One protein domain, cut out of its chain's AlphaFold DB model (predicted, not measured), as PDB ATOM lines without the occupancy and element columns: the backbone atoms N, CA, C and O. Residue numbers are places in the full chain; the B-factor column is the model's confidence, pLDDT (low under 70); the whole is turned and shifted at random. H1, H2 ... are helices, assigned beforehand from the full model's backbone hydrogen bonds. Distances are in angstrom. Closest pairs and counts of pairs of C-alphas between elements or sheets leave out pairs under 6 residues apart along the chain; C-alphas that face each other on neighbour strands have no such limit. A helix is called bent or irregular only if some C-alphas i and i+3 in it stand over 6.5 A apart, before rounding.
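This is residues 2 to 82 of the 85 residues of an uncharacterized protein of Sulfolobus sp. SCGC AB-777_G06 (UniProt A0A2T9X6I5). Three helices, H1, H2 and H5, stand side by side as a small bundle, and H3 crosses H2 and H5 slantwise on the side away from H1. The short H4 sits at one end of the body, by the first residues of H2. The printed part has 81 residues with five named helices, H1 to H5 in order, and no named strand; the class is all helix. It is compact, with a radius of gyration of the C-alphas of 12.2 A, and only just elongated, with spans of 36 by 24 by 21 A.

H1, residues 2 to 13, begins at C-alpha 2 (-112.567, 16.238, 593.155) and is 16.8 A long. H2, residues 17 to 34, is 24.7 A long; it has a kink of 36 degrees near residue 28 and is irregular, with C-alphas 30 and 33 8.1 A apart. H3, residues 39 to 50, is 16.6 A long. H4 is residues 56 to 59. H5, residues 68 to 80, is 18.7 A long and ends at C-alpha 80 (-104.808, 9.014, 599.945).

H2 is the hub, touching the four other helices. H1 and H2 form a helical hairpin at 19 degrees, a shallow tilt; their closest C-alphas, Ile 8 and Ala 20, are 4.8 A apart. H5 runs the same way as H2 at a shallow tilt of 11 degrees; the closest C-alphas are Pro 17 and Lys 68, 6.8 A. H1 and H5 only just touch, with 3 pairs of C-alphas within 8 A, the closest Leu 12 and Lys 68 at 7.0 A. H3 touches H2 with residues 45 to 49 alone, at a steep tilt of 46 degrees; the closest C-alphas are Lys 25 and Val 48, 5.5 A. H3 touches H5 with the closest C-alphas Val 44 and Val 78, 6.7 A. Residues 17 to 19 of H2 touch H4; H1 is apart from H3 and H4. Every O i to N i+4 pair is within hydrogen-bond range in H1, H3 and H5, 12 of 14 in H2, and H4 is too short for one.

The farthest C-alphas, Asn 37 and Tyr 61, are 36.4 A apart. The printed part has no cut and no long link. The pLDDT is under 70 at residue 2 and residues 54 to 65.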
ATOM      1  N   VAL A   2    -111.363  16.974 592.707       65.75
ATOM      2  CA  VAL A   2    -112.567  16.238 593.155       65.75
ATOM      3  C   VAL A   2    -113.486  15.830 591.990       65.75
ATOM      4  O   VAL A   2    -113.743  14.647 591.809       65.75
ATOM      5  N   GLN A   3    -113.832  16.767 591.098       76.69
ATOM      6  CA  GLN A   3    -114.715  16.491 589.950       76.69
ATOM      7  C   GLN A   3    -114.216  15.367 589.020       76.69
ATOM      8  O   GLN A   3    -115.014  14.613 588.474       76.69
ATOM      9  N   THR A   4    -112.900  15.236 588.817       82.31
ATOM     10  CA  THR A   4    -112.337  14.189 587.945       82.31
ATOM     11  C   THR A   4    -112.461  12.809 588.582       82.31
ATOM     12  O   THR A   4    -112.736  11.835 587.886       82.31
ATOM     13  N   ILE A   5    -112.295  12.729 589.901       86.81
ATOM     14  CA  ILE A   5    -112.460  11.492 590.663       86.81
ATOM     15  C   ILE A   5    -113.925  11.039 590.656       86.81
ATOM     16  O   ILE A   5    -114.185   9.866 590.402       86.81
ATOM     17  N   ASP A   6    -114.877  11.962 590.805       88.88
ATOM     18  CA  ASP A   6    -116.310  11.640 590.730       88.88
ATOM     19  C   ASP A   6    -116.700  11.068 589.356       88.88
ATOM     20  O   ASP A   6    -117.471  10.113 589.253       88.88
ATOM     21  N   ILE A   7    -116.124  11.613 588.276       91.31
ATOM     22  CA  ILE A   7    -116.310  11.090 586.913       91.31
ATOM     23  C   ILE A   7    -115.773   9.655 586.801       91.31
ATOM     24  O   ILE A   7    -116.441   8.799 586.217       91.31
ATOM     25  N   ILE A   8    -114.594   9.379 587.365       91.44
ATOM     26  CA  ILE A   8    -113.980   8.041 587.357       91.44
ATOM     27  C   ILE A   8    -114.879   7.033 588.085       91.44
ATOM     28  O   ILE A   8    -115.154   5.957 587.551       91.44
ATOM     29  N   GLU A   9    -115.388   7.385 589.266       91.62
ATOM     30  CA  GLU A   9    -116.299   6.520 590.022       91.62
ATOM     31  C   GLU A   9    -117.618   6.273 589.281       91.62
ATOM     32  O   GLU A   9    -118.119   5.148 589.250       91.62
ATOM     33  N   ASN A  10    -118.176   7.298 588.633       93.31
ATOM     34  CA  ASN A  10    -119.393   7.150 587.837       93.31
ATOM     35  C   ASN A  10    -119.186   6.218 586.639       93.31
ATOM     36  O   ASN A  10    -120.025   5.354 586.389       93.31
ATOM     37  N   LEU A  11    -118.053   6.320 585.938       90.69
ATOM     38  CA  LEU A  11    -117.703   5.395 584.854       90.69
ATOM     39  C   LEU A  11    -117.636   3.946 585.345       90.69
ATOM     40  O   LEU A  11    -118.123   3.036 584.669       90.69
ATOM     41  N   LEU A  12    -117.085   3.736 586.538       90.44
ATOM     42  CA  LEU A  12    -117.010   2.417 587.144       90.44
ATOM     43  C   LEU A  12    -118.402   1.869 587.504       90.44
ATOM     44  O   LEU A  12    -118.711   0.726 587.169       90.44
ATOM     45  N   ARG A  13    -119.283   2.700 588.085       91.00
ATOM     46  CA  ARG A  13    -120.697   2.353 588.353       91.00
ATOM     47  C   ARG A  13    -121.474   2.020 587.076       91.00
ATOM     48  O   ARG A  13    -122.349   1.164 587.104       91.00
ATOM     49  N   MET A  14    -121.125   2.646 585.952       90.69
ATOM     50  CA  MET A  14    -121.706   2.377 584.629       90.69
ATOM     51  C   MET A  14    -121.143   1.120 583.940       90.69
ATOM     52  O   MET A  14    -121.466   0.870 582.778       90.69
ATOM     53  N   GLY A  15    -120.276   0.345 584.600       87.56
ATOM     54  CA  GLY A  15    -119.675  -0.854 584.010       87.56
ATOM     55  C   GLY A  15    -118.626  -0.552 582.936       87.56
ATOM     56  O   GLY A  15    -118.418  -1.371 582.039       87.56
ATOM     57  N   LYS A  16    -117.956   0.609 583.020       86.88
ATOM     58  CA  LYS A  16    -116.854   1.024 582.130       86.88
ATOM     59  C   LYS A  16    -115.502   1.054 582.869       86.88
ATOM     60  O   LYS A  16    -114.887   2.120 582.975       86.88
ATOM     61  N   PRO A  17    -115.034  -0.084 583.420       86.62
ATOM     62  CA  PRO A  17    -113.862  -0.138 584.291       86.62
ATOM     63  C   PRO A  17    -112.571   0.319 583.604       86.62
ATOM     64  O   PRO A  17    -111.758   1.007 584.215       86.62
ATOM     65  N   LEU A  18    -112.375  -0.005 582.323       85.00
ATOM     66  CA  LEU A  18    -111.134   0.354 581.633       85.00
ATOM     67  C   LEU A  18    -111.133   1.823 581.230       85.00
ATOM     68  O   LEU A  18    -110.104   2.491 581.317       85.00
ATOM     69  N   THR A  19    -112.299   2.363 580.867       86.69
ATOM     70  CA  THR A  19    -112.452   3.810 580.713       86.69
ATOM     71  C   THR A  19    -112.158   4.521 582.039       86.69
ATOM     72  O   THR A  19    -111.385   5.476 582.041       86.69
ATOM     73  N   ALA A  20    -112.674   4.033 583.172       90.00
ATOM     74  CA  ALA A  20    -112.359   4.585 584.492       90.00
ATOM     75  C   ALA A  20    -110.844   4.562 584.787       90.00
ATOM     76  O   ALA A  20    -110.276   5.595 585.139       90.00
ATOM     77  N   LEU A  21    -110.162   3.434 584.552       89.31
ATOM     78  CA  LEU A  21    -108.707   3.311 584.727       89.31
ATOM     79  C   LEU A  21    -107.910   4.246 583.811       89.31
ATOM     80  O   LEU A  21    -106.934   4.855 584.248       89.31
ATOM     81  N   ARG A  22    -108.335   4.419 582.556       88.50
ATOM     82  CA  ARG A  22    -107.712   5.375 581.633       88.50
ATOM     83  C   ARG A  22    -107.796   6.805 582.172       88.50
ATOM     84  O   ARG A  22    -106.804   7.531 582.116       88.50
ATOM     85  N   PHE A  23    -108.955   7.206 582.693       91.25
ATOM     86  CA  PHE A  23    -109.124   8.523 583.310       91.25
ATOM     87  C   PHE A  23    -108.316   8.656 584.604       91.25
ATOM     88  O   PHE A  23    -107.685   9.690 584.807       91.25
ATOM     89  N   LEU A  24    -108.252   7.609 585.433       92.88
ATOM     90  CA  LEU A  24    -107.415   7.582 586.636       92.88
ATOM     91  C   LEU A  24    -105.930   7.763 586.297       92.88
ATOM     92  O   LEU A  24    -105.240   8.567 586.924       92.88
ATOM     93  N   LYS A  25    -105.448   7.079 585.256       92.56
ATOM     94  CA  LYS A  25    -104.084   7.242 584.745       92.56
ATOM     95  C   LYS A  25    -103.813   8.659 584.264       92.56
ATOM     96  O   LYS A  25    -102.772   9.221 584.600       92.56
ATOM     97  N   GLN A  26    -104.736   9.244 583.505       92.25
ATOM     98  CA  GLN A  26    -104.600  10.623 583.044       92.25
ATOM     99  C   GLN A  26    -104.563  11.601 584.228       92.25
ATOM    100  O   GLN A  26    -103.671  12.438 584.305       92.25
ATOM    101  N   PHE A  27    -105.458  11.419 585.200       93.25
ATOM    102  CA  PHE A  27    -105.503  12.207 586.426       93.25
ATOM    103  C   PHE A  27    -104.176  12.160 587.199       93.25
ATOM    104  O   PHE A  27    -103.618  13.209 587.523       93.25
ATOM    105  N   VAL A  28    -103.636  10.963 587.449       93.62
ATOM    106  CA  VAL A  28    -102.343  10.792 588.132       93.62
ATOM    107  C   VAL A  28    -101.206  11.415 587.328       93.62
ATOM    108  O   VAL A  28    -100.355  12.088 587.901       93.62
ATOM    109  N   LYS A  29    -101.190  11.242 586.002       93.06
ATOM    110  CA  LYS A  29    -100.162  11.825 585.133       93.06
ATOM    111  C   LYS A  29    -100.136  13.353 585.242       93.06
ATOM    112  O   LYS A  29     -99.071  13.921 585.496       93.06
ATOM    113  N   ASP A  30    -101.298  13.989 585.114       93.00
ATOM    114  CA  ASP A  30    -101.435  15.450 585.091       93.00
ATOM    115  C   ASP A  30    -101.156  16.090 586.454       93.00
ATOM    116  O   ASP A  30    -100.648  17.207 586.528       93.00
ATOM    117  N   ASN A  31    -101.431  15.362 587.539       92.25
ATOM    118  CA  ASN A  31    -101.295  15.864 588.906       92.25
ATOM    119  C   ASN A  31    -100.117  15.229 589.663       92.25
ATOM    120  O   ASN A  31     -99.975  15.433 590.863       92.25
ATOM    121  N   SER A  32     -99.238  14.489 588.983       91.44
ATOM    122  CA  SER A  32     -98.168  13.692 589.609       91.44
ATOM    123  C   SER A  32     -97.238  14.479 590.534       91.44
ATOM    124  O   SER A  32     -96.710  13.915 591.487       91.44
ATOM    125  N   LYS A  33     -97.046  15.780 590.282       90.62
ATOM    126  CA  LYS A  33     -96.235  16.678 591.123       90.62
ATOM    127  C   LYS A  33     -96.903  17.056 592.448       90.62
ATOM    128  O   LYS A  33     -96.222  17.526 593.349       90.62
ATOM    129  N   LEU A  34     -98.222  16.900 592.538       91.81
ATOM    130  CA  LEU A  34     -99.014  17.195 593.732       91.81
ATOM    131  C   LEU A  34     -99.151  15.973 594.644       91.81
ATOM    132  O   LEU A  34     -99.631  16.114 595.762       91.81
ATOM    133  N   MET A  35     -98.764  14.781 594.180       93.50
ATOM    134  CA  MET A  35     -98.802  13.579 595.007       93.50
ATOM    135  C   MET A  35     -97.769  13.664 596.133       93.50
ATOM    136  O   MET A  35     -96.681  14.219 595.966       93.50
ATOM    137  N   ARG A  36     -98.106  13.084 597.286       93.81
ATOM    138  CA  ARG A  36     -97.193  12.941 598.422       93.81
ATOM    139  C   ARG A  36     -95.936  12.189 597.987       93.81
ATOM    140  O   ARG A  36     -96.022  11.147 597.341       93.81
ATOM    141  N   ASN A  37     -94.776  12.701 598.387       91.44
ATOM    142  CA  ASN A  37     -93.483  12.094 598.087       91.44
ATOM    143  C   ASN A  37     -93.110  11.055 599.158       91.44
ATOM    144  O   ASN A  37     -92.289  11.317 600.035       91.44
ATOM    145  N   ASN A  38     -93.780   9.904 599.128       94.38
ATOM    146  CA  ASN A  38     -93.456   8.744 599.956       94.38
ATOM    147  C   ASN A  38     -93.486   7.456 599.111       94.38
ATOM    148  O   ASN A  38     -93.998   7.444 597.989       94.38
ATOM    149  N   GLU A  39     -92.916   6.377 599.646       95.94
ATOM    150  CA  GLU A  39     -92.751   5.110 598.922       95.94
ATOM    151  C   GLU A  39     -94.086   4.485 598.481       95.94
ATOM    152  O   GLU A  39     -94.194   3.976 597.360       95.94
ATOM    153  N   GLU A  40     -95.118   4.571 599.325       94.69
ATOM    154  CA  GLU A  40     -96.461   4.073 599.009       94.69
ATOM    155  C   GLU A  40     -97.024   4.793 597.777       94.69
ATOM    156  O   GLU A  40     -97.462   4.152 596.820       94.69
ATOM    157  N   CYS A  41     -96.938   6.121 597.737       95.75
ATOM    158  CA  CYS A  41     -97.502   6.919 596.655       95.75
ATOM    159  C   CYS A  41     -96.719   6.830 595.348       95.75
ATOM    160  O   CYS A  41     -97.325   6.841 594.272       95.75
ATOM    161  N   GLU A  42     -95.402   6.647 595.415       95.38
ATOM    162  CA  GLU A  42     -94.611   6.306 594.232       95.38
ATOM    163  C   GLU A  42     -94.955   4.904 593.702       95.38
ATOM    164  O   GLU A  42     -95.007   4.694 592.487       95.38
ATOM    165  N   THR A  43     -95.276   3.951 594.581       95.94
ATOM    166  CA  THR A  43     -95.752   2.617 594.181       95.94
ATOM    167  C   THR A  43     -97.126   2.685 593.516       95.94
ATOM    168  O   THR A  43     -97.295   2.173 592.406       95.94
ATOM    169  N   VAL A  44     -98.087   3.390 594.121       95.12
ATOM    170  CA  VAL A  44     -99.425   3.620 593.545       95.12
ATOM    171  C   VAL A  44     -99.314   4.268 592.166       95.12
ATOM    172  O   VAL A  44     -99.927   3.805 591.203       95.12
ATOM    173  N   LYS A  45     -98.473   5.297 592.029       95.00
ATOM    174  CA  LYS A  45     -98.216   5.968 590.752       95.00
ATOM    175  C   LYS A  45     -97.670   5.009 589.692       95.00
ATOM    176  O   LYS A  45     -98.164   5.023 588.566       95.00
ATOM    177  N   LYS A  46     -96.694   4.156 590.027       93.50
ATOM    178  CA  LYS A  46     -96.155   3.146 589.095       93.50
ATOM    179  C   LYS A  46     -97.231   2.165 588.631       93.50
ATOM    180  O   LYS A  46     -97.342   1.930 587.430       93.50
ATOM    181  N   ILE A  47     -98.044   1.653 589.557       91.88
ATOM    182  CA  ILE A  47     -99.156   0.740 589.256       91.88
ATOM    183  C   ILE A  47    -100.142   1.406 588.290       91.88
ATOM    184  O   ILE A  47    -100.430   0.865 587.225       91.88
ATOM    185  N   VAL A  48    -100.599   2.621 588.610       92.06
ATOM    186  CA  VAL A  48    -101.540   3.370 587.764       92.06
ATOM    187  C   VAL A  48    -100.959   3.625 586.367       92.06
ATOM    188  O   VAL A  48    -101.657   3.496 585.359       92.06
ATOM    189  N   MET A  49     -99.671   3.957 586.276       90.88
ATOM    190  CA  MET A  49     -99.012   4.233 584.998       90.88
ATOM    191  C   MET A  49     -98.768   2.983 584.144       90.88
ATOM    192  O   MET A  49     -98.665   3.121 582.921       90.88
ATOM    193  N   ALA A  50     -98.728   1.790 584.744       87.25
ATOM    194  CA  ALA A  50     -98.571   0.522 584.033       87.25
ATOM    195  C   ALA A  50     -99.825   0.119 583.237       87.25
ATOM    196  O   ALA A  50     -99.707  -0.583 582.232       87.25
ATOM    197  N   PHE A  51    -101.014   0.604 583.617       81.69
ATOM    198  CA  PHE A  51    -102.227   0.351 582.839       81.69
ATOM    199  C   PHE A  51    -102.120   0.997 581.454       81.69
ATOM    200  O   PHE A  51    -101.787   2.181 581.339       81.69
ATOM    201  N   PRO A  52    -102.396   0.280 580.361       73.25
ATOM    202  CA  PRO A  52    -102.352   0.876 579.034       73.25
ATOM    203  C   PRO A  52    -103.509   1.854 578.820       73.25
ATOM    204  O   PRO A  52    -104.589   1.729 579.387       73.25
ATOM    205  N   SER A  53    -103.286   2.828 577.943       71.19
ATOM    206  CA  SER A  53    -104.244   3.902 577.645       71.19
ATOM    207  C   SER A  53    -105.310   3.493 576.616       71.19
ATOM    208  O   SER A  53    -105.697   4.295 575.765       71.19
ATOM    209  N   LEU A  54    -105.758   2.240 576.656       66.62
ATOM    210  CA  LEU A  54    -106.719   1.673 575.710       66.62
ATOM    211  C   LEU A  54    -108.153   1.781 576.257       66.62
ATOM    212  O   LEU A  54    -108.364   1.882 577.463       66.62
ATOM    213  N   ASN A  55    -109.150   1.827 575.369       63.53
ATOM    214  CA  ASN A  55    -110.568   1.868 575.754       63.53
ATOM    215  C   ASN A  55    -111.147   0.448 575.948       63.53
ATOM    216  O   ASN A  55    -110.540  -0.543 575.537       63.53
ATOM    217  N   ASP A  56    -112.344   0.349 576.542       60.62
ATOM    218  CA  ASP A  56    -113.020  -0.932 576.819       60.62
ATOM    219  C   ASP A  56    -113.285  -1.798 575.568       60.62
ATOM    220  O   ASP A  56    -113.547  -2.991 575.697       60.62
ATOM    221  N   GLU A  57    -113.260  -1.231 574.362       61.41
ATOM    222  CA  GLU A  57    -113.405  -1.983 573.106       61.41
ATOM    223  C   GLU A  57    -112.086  -2.631 572.679       61.41
ATOM    224  O   GLU A  57    -112.068  -3.796 572.289       61.41
ATOM    225  N   SER A  58    -110.975  -1.909 572.839       63.88
ATOM    226  CA  SER A  58    -109.636  -2.369 572.456       63.88
ATOM    227  C   SER A  58    -109.085  -3.455 573.389       63.88
ATOM    228  O   SER A  58    -108.188  -4.197 573.007       63.88
ATOM    229  N   TRP A  59    -109.590  -3.548 574.623       65.12
ATOM    230  CA  TRP A  59    -109.029  -4.411 575.672       65.12
ATOM    231  C   TRP A  59    -109.736  -5.752 575.876       65.12
ATOM    232  O   TRP A  59    -109.116  -6.682 576.388       65.12
ATOM    233  N   ARG A  60    -111.006  -5.884 575.458       60.62
ATOM    234  CA  ARG A  60    -111.800  -7.123 575.628       60.62
ATOM    235  C   ARG A  60    -111.135  -8.370 575.043       60.62
ATOM    236  O   ARG A  60    -111.465  -9.467 575.470       60.62
ATOM    237  N   TYR A  61    -110.234  -8.192 574.081       58.91
ATOM    238  CA  TYR A  61    -109.574  -9.281 573.372       58.91
ATOM    239  C   TYR A  61    -108.262  -9.746 574.014       58.91
ATOM    240  O   TYR A  61    -107.796 -10.829 573.676       58.91
ATOM    241  N   PHE A  62    -107.659  -8.960 574.914       57.22
ATOM    242  CA  PHE A  62    -106.251  -9.163 575.280       57.22
ATOM    243  C   PHE A  62    -105.981  -9.332 576.775       57.22
ATOM    244  O   PHE A  62    -104.931  -9.870 577.120       57.22
ATOM    245  N   VAL A  63    -106.878  -8.899 577.671       63.00
ATOM    246  CA  VAL A  63    -106.609  -8.945 579.118       63.00
ATOM    247  C   VAL A  63    -107.893  -9.207 579.918       63.00
ATOM    248  O   VAL A  63    -108.945  -8.657 579.573       63.00
ATOM    249  N   PRO A  64    -107.833 -10.014 581.000       69.38
ATOM    250  CA  PRO A  64    -108.921 -10.116 581.964       69.38
ATOM    251  C   PRO A  64    -109.351  -8.730 582.447       69.38
ATOM    252  O   PRO A  64    -108.516  -7.889 582.788       69.38
ATOM    253  N   LYS A  65    -110.662  -8.479 582.466       69.75
ATOM    254  CA  LYS A  65    -111.182  -7.227 583.017       69.75
ATOM    255  C   LYS A  65    -110.905  -7.206 584.527       69.75
ATOM    256  O   LYS A  65    -111.328  -8.154 585.191       69.75
ATOM    257  N   PRO A  66    -110.247  -6.161 585.058       77.38
ATOM    258  CA  PRO A  66    -110.097  -6.004 586.498       77.38
ATOM    259  C   PRO A  66    -111.473  -5.939 587.163       77.38
ATOM    260  O   PRO A  66    -112.424  -5.396 586.585       77.38
ATOM    261  N   GLN A  67    -111.578  -6.524 588.354       86.19
ATOM    262  CA  GLN A  67    -112.812  -6.509 589.126       86.19
ATOM    263  C   GLN A  67    -113.107  -5.086 589.594       86.19
ATOM    264  O   GLN A  67    -112.216  -4.243 589.738       86.19
ATOM    265  N   LYS A  68    -114.388  -4.795 589.810       86.62
ATOM    266  CA  LYS A  68    -114.831  -3.450 590.177       86.62
ATOM    267  C   LYS A  68    -114.174  -3.005 591.486       86.62
ATOM    268  O   LYS A  68    -113.674  -1.888 591.576       86.62
ATOM    269  N   GLU A  69    -114.127  -3.910 592.450       90.12
ATOM    270  CA  GLU A  69    -113.621  -3.718 593.804       90.12
ATOM    271  C   GLU A  69    -112.117  -3.394 593.799       90.12
ATOM    272  O   GLU A  69    -111.656  -2.539 594.553       90.12
ATOM    273  N   GLU A  70    -111.351  -4.011 592.894       89.31
ATOM    274  CA  GLU A  70    -109.918  -3.735 592.719       89.31
ATOM    275  C   GLU A  70    -109.679  -2.302 592.223       89.31
ATOM    276  O   GLU A  70    -108.744  -1.623 592.657       89.31
ATOM    277  N   ILE A  71    -110.545  -1.815 591.332       90.50
ATOM    278  CA  ILE A  71    -110.457  -0.454 590.795       90.50
ATOM    279  C   ILE A  71    -110.890   0.563 591.852       90.50
ATOM    280  O   ILE A  71    -110.234   1.593 591.996       90.50
ATOM    281  N   GLU A  72    -111.949   0.282 592.618       92.81
ATOM    282  CA  GLU A  72    -112.374   1.126 593.746       92.81
ATOM    283  C   GLU A  72    -111.256   1.265 594.783       92.81
ATOM    284  O   GLU A  72    -110.937   2.381 595.203       92.81
ATOM    285  N   TYR A  73    -110.600   0.155 595.125       93.81
ATOM    286  CA  TYR A  73    -109.446   0.159 596.018       93.81
ATOM    287  C   TYR A  73    -108.300   1.019 595.473       93.81
ATOM    288  O   TYR A  73    -107.742   1.851 596.192       93.81
ATOM    289  N   LEU A  74    -107.975   0.882 594.184       93.25
ATOM    290  CA  LEU A  74    -106.929   1.686 593.557       93.25
ATOM    291  C   LEU A  74    -107.277   3.183 593.542       93.25
ATOM    292  O   LEU A  74    -106.408   4.009 593.820       93.25
ATOM    293  N   ILE A  75    -108.531   3.550 593.259       93.19
ATOM    294  CA  ILE A  75    -109.005   4.943 593.322       93.19
ATOM    295  C   ILE A  75    -108.814   5.499 594.736       93.19
ATOM    296  O   ILE A  75    -108.315   6.614 594.894       93.19
ATOM    297  N   GLN A  76    -109.172   4.723 595.759       94.31
ATOM    298  CA  GLN A  76    -109.005   5.121 597.152       94.31
ATOM    299  C   GLN A  76    -107.528   5.354 597.501       94.31
ATOM    300  O   GLN A  76    -107.185   6.390 598.070       94.31
ATOM    301  N   LYS A  77    -106.637   4.460 597.062       95.00
ATOM    302  CA  LYS A  77    -105.190   4.637 597.231       95.00
ATOM    303  C   LYS A  77    -104.639   5.856 596.508       95.00
ATOM    304  O   LYS A  77    -103.801   6.571 597.051       95.00
ATOM    305  N   VAL A  78    -105.152   6.157 595.320       93.94
ATOM    306  CA  VAL A  78    -104.809   7.399 594.627       93.94
ATOM    307  C   VAL A  78    -105.256   8.614 595.445       93.94
ATOM    308  O   VAL A  78    -104.447   9.519 595.626       93.94
ATOM    309  N   LYS A  79    -106.481   8.635 595.992       92.62
ATOM    310  CA  LYS A  79    -106.978   9.744 596.835       92.62
ATOM    311  C   LYS A  79    -106.094   9.994 598.058       92.62
ATOM    312  O   LYS A  79    -105.755  11.142 598.325       92.62
ATOM    313  N   GLU A  80    -105.689   8.939 598.763       93.62
ATOM    314  CA  GLU A  80    -104.808   9.014 599.945       93.62
ATOM    315  C   GLU A  80    -103.437   9.636 599.632       93.62
ATOM    316  O   GLU A  80    -102.793  10.234 600.501       93.62
ATOM    317  N   CYS A  81    -103.009   9.528 598.375       94.50
ATOM    318  CA  CYS A  81    -101.756  10.077 597.889       94.50
ATOM    319  C   CYS A  81    -101.817  11.536 597.460       94.50
ATOM    320  O   CYS A  81    -100.761  12.133 597.247       94.50
ATOM    321  N   PHE A  82    -103.001  12.136 597.368       90.75
ATOM    322  CA  PHE A  82    -103.122  13.574 597.181       90.75
ATOM    323  C   PHE A  82    -103.269  14.270 598.538       90.75
ATOM    324  O   PHE A  82    -103.926  13.751 599.443       90.75
TER     325      PHE A  82